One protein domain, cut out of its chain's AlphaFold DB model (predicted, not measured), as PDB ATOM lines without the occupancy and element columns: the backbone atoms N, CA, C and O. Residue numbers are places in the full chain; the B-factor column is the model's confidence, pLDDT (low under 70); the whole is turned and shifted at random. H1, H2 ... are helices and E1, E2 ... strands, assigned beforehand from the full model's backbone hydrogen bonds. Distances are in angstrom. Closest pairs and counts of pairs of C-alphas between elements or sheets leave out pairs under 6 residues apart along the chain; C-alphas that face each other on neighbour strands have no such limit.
ATOM      1  N   HIS A   8     125.233 110.196 167.076       56.34
ATOM      2  CA  HIS A   8     125.965 111.368 166.630       56.34
ATOM      3  C   HIS A   8     125.974 111.337 165.098       56.34
ATOM      4  O   HIS A   8     126.476 110.392 164.497       56.34
ATOM      5  N   ARG A   9     125.338 112.332 164.463       78.50
ATOM      6  CA  ARG A   9     125.215 112.390 162.995       78.50
ATOM      7  C   ARG A   9     126.561 112.602 162.307       78.50
ATOM      8  O   ARG A   9     126.637 112.422 161.100       78.50
ATOM      9  N   ILE A  10     127.585 113.010 163.052       87.06
ATOM     10  CA  ILE A  10     128.941 113.242 162.569       87.06
ATOM     11  C   ILE A  10     129.906 112.756 163.653       87.06
ATOM     12  O   ILE A  10     129.699 113.052 164.832       87.06
ATOM     13  N   ALA A  11     130.944 112.027 163.258       90.62
ATOM     14  CA  ALA A  11     132.061 111.629 164.104       90.62
ATOM     15  C   ALA A  11     133.375 112.143 163.504       90.62
ATOM     16  O   ALA A  11     133.518 112.228 162.287       90.62
ATOM     17  N   LEU A  12     134.323 112.496 164.370       92.69
ATOM     18  CA  LEU A  12     135.648 112.982 163.995       92.69
ATOM     19  C   LEU A  12     136.700 112.066 164.610       92.69
ATOM     20  O   LEU A  12     136.618 111.771 165.805       92.69
ATOM     21  N   ARG A  13     137.704 111.664 163.828       94.06
ATOM     22  CA  ARG A  13     138.909 111.017 164.363       94.06
ATOM     23  C   ARG A  13     140.175 111.559 163.718       94.06
ATOM     24  O   ARG A  13     140.152 112.063 162.599       94.06
ATOM     25  N   LEU A  14     141.275 111.415 164.444       94.75
ATOM     26  CA  LEU A  14     142.619 111.611 163.920       94.75
ATOM     27  C   LEU A  14     143.160 110.262 163.450       94.75
ATOM     28  O   LEU A  14     143.000 109.263 164.154       94.75
ATOM     29  N   LEU A  15     143.768 110.249 162.270       93.31
ATOM     30  CA  LEU A  15     144.438 109.080 161.708       93.31
ATOM     31  C   LEU A  15     145.797 108.876 162.380       93.31
ATOM     32  O   LEU A  15     146.490 109.849 162.696       93.31
ATOM     33  N   SER A  16     146.169 107.617 162.609       93.12
ATOM     34  CA  SER A  16     147.479 107.274 163.165       93.12
ATOM     35  C   SER A  16     148.590 107.433 162.123       93.12
ATOM     36  O   SER A  16     148.338 107.534 160.924       93.12
ATOM     37  N   LEU A  17     149.847 107.448 162.571       89.62
ATOM     38  CA  LEU A  17     150.990 107.570 161.664       89.62
ATOM     39  C   LEU A  17     151.094 106.365 160.712       89.62
ATOM     40  O   LEU A  17     151.469 106.532 159.556       89.62
ATOM     41  N   GLU A  18     150.718 105.174 161.182       92.94
ATOM     42  CA  GLU A  18     150.669 103.943 160.386       92.94
ATOM     43  C   GLU A  18     149.590 104.003 159.297       92.94
ATOM     44  O   GLU A  18     149.792 103.496 158.202       92.94
ATOM     45  N   GLU A  19     148.452 104.651 159.561       89.69
ATOM     46  CA  GLU A  19     147.389 104.838 158.561       89.69
ATOM     47  C   GLU A  19     147.749 105.885 157.495       89.69
ATOM     48  O   GLU A  19     147.124 105.949 156.436       89.69
ATOM     49  N   LEU A  20     148.739 106.733 157.782       91.06
ATOM     50  CA  LEU A  20     149.188 107.814 156.909       91.06
ATOM     51  C   LEU A  20     150.453 107.466 156.118       91.06
ATOM     52  O   LEU A  20     150.796 108.213 155.205       91.06
ATOM     53  N   SER A  21     151.151 106.376 156.449       86.62
ATOM     54  CA  SER A  21     152.497 106.099 155.928       86.62
ATOM     55  C   SER A  21     152.553 105.920 154.410       86.62
ATOM     56  O   SER A  21     153.533 106.330 153.795       86.62
ATOM     57  N   ASP A  22     151.494 105.360 153.820       86.25
ATOM     58  CA  ASP A  22     151.365 105.143 152.373       86.25
ATOM     59  C   ASP A  22     150.354 106.103 151.720       86.25
ATOM     60  O   ASP A  22     149.986 105.939 150.553       86.25
ATOM     61  N   ASP A  23     149.871 107.105 152.464       86.31
ATOM     62  CA  ASP A  23     148.868 108.031 151.954       86.31
ATOM     63  C   ASP A  23     149.511 109.167 151.139       86.31
ATOM     64  O   ASP A  23     150.469 109.794 151.597       86.31
ATOM     65  N   PRO A  24     148.977 109.502 149.950       88.88
ATOM     66  CA  PRO A  24     149.499 110.597 149.134       88.88
ATOM     67  C   PRO A  24     149.277 111.999 149.733       88.88
ATOM     68  O   PRO A  24     149.832 112.962 149.207       88.88
ATOM     69  N   ARG A  25     148.450 112.141 150.781       90.56
ATOM     70  CA  ARG A  25     148.117 113.395 151.484       90.56
ATOM     71  C   ARG A  25     148.155 113.196 153.009       90.56
ATOM     72  O   ARG A  25     147.106 113.227 153.670       90.56
ATOM     73  N   PRO A  26     149.342 113.000 153.606       90.69
ATOM     74  CA  PRO A  26     149.485 112.763 155.044       90.69
ATOM     75  C   PRO A  26     149.005 113.945 155.907       90.69
ATOM     76  O   PRO A  26     148.610 113.756 157.055       90.69
ATOM     77  N   GLU A  27     148.977 115.162 155.358       92.75
ATOM     78  CA  GLU A  27     148.434 116.357 156.007       92.75
ATOM     79  C   GLU A  27     146.912 116.297 156.228       92.75
ATOM     80  O   GLU A  27     146.392 116.954 157.135       92.75
ATOM     81  N   ALA A  28     146.191 115.489 155.441       94.25
ATOM     82  CA  ALA A  28     144.759 115.245 155.588       94.25
ATOM     83  C   ALA A  28     144.504 114.132 156.619       94.25
ATOM     84  O   ALA A  28     143.979 113.059 156.298       94.25
ATOM     85  N   CYS A  29     144.946 114.381 157.852       94.62
ATOM     86  CA  CYS A  29     144.953 113.420 158.955       94.62
ATOM     87  C   CYS A  29     143.677 113.424 159.810       94.62
ATOM     88  O   CYS A  29     143.592 112.667 160.777       94.62
ATOM     89  N   VAL A  30     142.691 114.262 159.486       95.75
ATOM     90  CA  VAL A  30     141.383 114.268 160.149       95.75
ATOM     91  C   VAL A  30     140.382 113.544 159.261       95.75
ATOM     92  O   VAL A  30     140.186 113.925 158.109       95.75
ATOM     93  N   GLU A  31     139.705 112.541 159.809       95.19
ATOM     94  CA  GLU A  31     138.595 111.862 159.146       95.19
ATOM     95  C   GLU A  31     137.260 112.279 159.774       95.19
ATOM     96  O   GLU A  31     137.084 112.252 160.996       95.19
ATOM     97  N   VAL A  32     136.317 112.659 158.913       93.44
ATOM     98  CA  VAL A  32     134.946 113.031 159.252       93.44
ATOM     99  C   VAL A  32     134.009 111.947 158.738       93.44
ATOM    100  O   VAL A  32     133.828 111.797 157.531       93.44
ATOM    101  N   ALA A  33     133.393 111.196 159.644       92.12
ATOM    102  CA  ALA A  33     132.402 110.183 159.307       92.12
ATOM    103  C   ALA A  33     130.990 110.731 159.515       92.12
ATOM    104  O   ALA A  33     130.703 111.380 160.524       92.12
ATOM    105  N   PHE A  34     130.090 110.439 158.581       88.38
ATOM    106  CA  PHE A  34     128.700 110.872 158.639       88.38
ATOM    107  C   PHE A  34     127.793 109.694 158.988       88.38
ATOM    108  O   PHE A  34     127.911 108.599 158.443       88.38
ATOM    109  N   GLY A  35     126.862 109.929 159.905       85.19
ATOM    110  CA  GLY A  35     125.768 109.010 160.177       85.19
ATOM    111  C   GLY A  35     124.771 108.963 159.012       85.19
ATOM    112  O   GLY A  35     124.841 109.776 158.088       85.19
ATOM    113  N   PRO A  36     123.801 108.036 159.057       84.88
ATOM    114  CA  PRO A  36     122.800 107.903 158.010       84.88
ATOM    115  C   PRO A  36     122.012 109.206 157.830       84.88
ATOM    116  O   PRO A  36     121.433 109.748 158.776       84.88
ATOM    117  N   MET A  37     121.972 109.686 156.591       78.75
ATOM    118  CA  MET A  37     121.228 110.867 156.177       78.75
ATOM    119  C   MET A  37     120.031 110.460 155.318       78.75
ATOM    120  O   MET A  37     120.102 109.512 154.536       78.75
ATOM    121  N   ARG A  38     118.925 111.198 155.457       78.62
ATOM    122  CA  ARG A  38     117.786 111.120 154.537       78.62
ATOM    123  C   ARG A  38     117.884 112.270 153.536       78.62
ATOM    124  O   ARG A  38     117.785 113.422 153.970       78.62
ATOM    125  N   PRO A  39     118.079 111.998 152.237       74.62
ATOM    126  CA  PRO A  39     118.030 113.030 151.213       74.62
ATOM    127  C   PRO A  39     116.635 113.662 151.166       74.62
ATOM    128  O   PRO A  39     115.627 112.966 151.281       74.62
ATOM    129  N   SER A  40     116.561 114.974 150.947       71.94
ATOM    130  CA  SER A  40     115.283 115.698 150.849       71.94
ATOM    131  C   SER A  40     114.420 115.246 149.665       71.94
ATOM    132  O   SER A  40     113.197 115.290 149.750       71.94
ATOM    133  N   MET A  41     115.051 114.793 148.578       71.50
ATOM    134  CA  MET A  41     114.389 114.376 147.334       71.50
ATOM    135  C   MET A  41     113.866 112.930 147.366       71.50
ATOM    136  O   MET A  41     113.009 112.573 146.564       71.50
ATOM    137  N   THR A  42     114.368 112.088 148.274       73.44
ATOM    138  CA  THR A  42     114.018 110.660 148.367       73.44
ATOM    139  C   THR A  42     113.907 110.230 149.835       73.44
ATOM    140  O   THR A  42     114.777 109.531 150.354       73.44
ATOM    141  N   PRO A  43     112.831 110.634 150.533       69.69
ATOM    142  CA  PRO A  43     112.684 110.436 151.980       69.69
ATOM    143  C   PRO A  43     112.611 108.961 152.417       69.69
ATOM    144  O   PRO A  43     112.851 108.661 153.587       69.69
ATOM    145  N   GLU A  44     112.317 108.057 151.480       75.19
ATOM    146  CA  GLU A  44     112.300 106.600 151.665       75.19
ATOM    147  C   GLU A  44     113.712 105.985 151.737       75.19
ATOM    148  O   GLU A  44     113.877 104.845 152.170       75.19
ATOM    149  N   LEU A  45     114.748 106.719 151.308       77.81
ATOM    150  CA  LEU A  45     116.121 106.230 151.230       77.81
ATOM    151  C   LEU A  45     116.983 106.791 152.362       77.81
ATOM    152  O   LEU A  45     116.954 107.979 152.688       77.81
ATOM    153  N   PHE A  46     117.807 105.916 152.930       79.19
ATOM    154  CA  PHE A  46     118.885 106.288 153.834       79.19
ATOM    155  C   PHE A  46     120.216 106.100 153.122       79.19
ATOM    156  O   PHE A  46     120.491 105.024 152.594       79.19
ATOM    157  N   VAL A  47     121.045 107.139 153.131       82.25
ATOM    158  CA  VAL A  47     122.393 107.108 152.565       82.25
ATOM    159  C   VAL A  47     123.385 107.320 153.697       82.25
ATOM    160  O   VAL A  47     123.213 108.229 154.509       82.25
ATOM    161  N   ILE A  48     124.413 106.479 153.756       83.25
ATOM    162  CA  ILE A  48     125.579 106.697 154.612       83.25
ATOM    163  C   ILE A  48     126.665 107.279 153.702       83.25
ATOM    164  O   ILE A  48     127.124 106.569 152.808       83.25
ATOM    165  N   PRO A  49     127.022 108.564 153.857       85.50
ATOM    166  CA  PRO A  49     128.085 109.170 153.068       85.50
ATOM    167  C   PRO A  49     129.432 108.519 153.359       85.50
ATOM    168  O   PRO A  49     129.701 108.109 154.491       85.50
ATOM    169  N   GLU A  50     130.295 108.488 152.350       90.25
ATOM    170  CA  GLU A  50     131.686 108.099 152.549       90.25
ATOM    171  C   GLU A  50     132.389 109.076 153.512       90.25
ATOM    172  O   GLU A  50     132.104 110.281 153.485       90.25
ATOM    173  N   PRO A  51     133.294 108.582 154.378       90.31
ATOM    174  CA  PRO A  51     134.086 109.439 155.248       90.31
ATOM    175  C   PRO A  51     134.950 110.422 154.451       90.31
ATOM    176  O   PRO A  51     135.567 110.067 153.447       90.31
ATOM    177  N   LEU A  52     135.027 111.663 154.926       92.44
ATOM    178  CA  LEU A  52     135.820 112.719 154.306       92.44
ATOM    179  C   LEU A  52     137.145 112.897 155.051       92.44
ATOM    180  O   LEU A  52     137.151 113.085 156.267       92.44
ATOM    181  N   ARG A  53     138.258 112.925 154.314       93.50
ATOM    182  CA  ARG A  53     139.578 113.279 154.851       93.50
ATOM    183  C   ARG A  53     139.907 114.745 154.600       93.50
ATOM    184  O   ARG A  53     139.863 115.194 153.454       93.50
ATOM    185  N   ILE A  54     140.260 115.462 155.662       95.31
ATOM    186  CA  ILE A  54     140.589 116.893 155.640       95.31
ATOM    187  C   ILE A  54     141.827 117.193 156.485       95.31
ATOM    188  O   ILE A  54     142.236 116.391 157.329       95.31
ATOM    189  N   THR A  55     142.420 118.369 156.278       96.38
ATOM    190  CA  THR A  55     143.499 118.851 157.146       96.38
ATOM    191  C   THR A  55     142.940 119.465 158.439       96.38
ATOM    192  O   THR A  55     141.781 119.897 158.484       96.38
TER     193      THR A  55
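This is residues 8 to 55 of the 124 residues of an uncharacterized protein of Streptomyces sp. W007 (UniProt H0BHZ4). With little regular structure, this is a small three-stranded sheet of E1, E2 and E3, with H1 beyond one end and a long loop, residues 35 to 51, reaching out past the other end and folding back, and the loop and H1 at the two ends make the length of the whole. The 48 printed residues run E1, H1, E2, E3; the sheet E1 - E2 - E3 is antiparallel, the class mixed, with 17 residues in named elements. The whole is loose, radius of gyration of the C-alphas 13.8 A, spanning 40 by 20 by 15 A, only just elongated.

Start at E1, residues 10 to 14, antiparallel to E2, residues 30 to 34, at 159 degrees; find N 11 and O 33 within hydrogen-bond range at 2.8 A. H1, residues 17 to 20, is not on the sheet; it is too short for an O i to N i+4 pair, and its one O i to N i+3 pair is within range. E2 and E3, residues 52 to 54, form a hairpin at 153 degrees, with N 32 and O 52 2.8 A apart. E1 and E3 are apart.

Find C-alpha 10 at (128.941, 113.242, 162.569); E1 runs 13.8 A. H1 spans 5.1 A, E2 13.2 A and E3 6.5 A, ending at C-alpha 54, (140.589, 116.893, 155.640).

The printed part has no cut; the link E2 to E3 is long. The farthest C-alphas, Ser 21 and Glu 44, are 40.4 A apart. Residues 8 and 43 have pLDDT under 70.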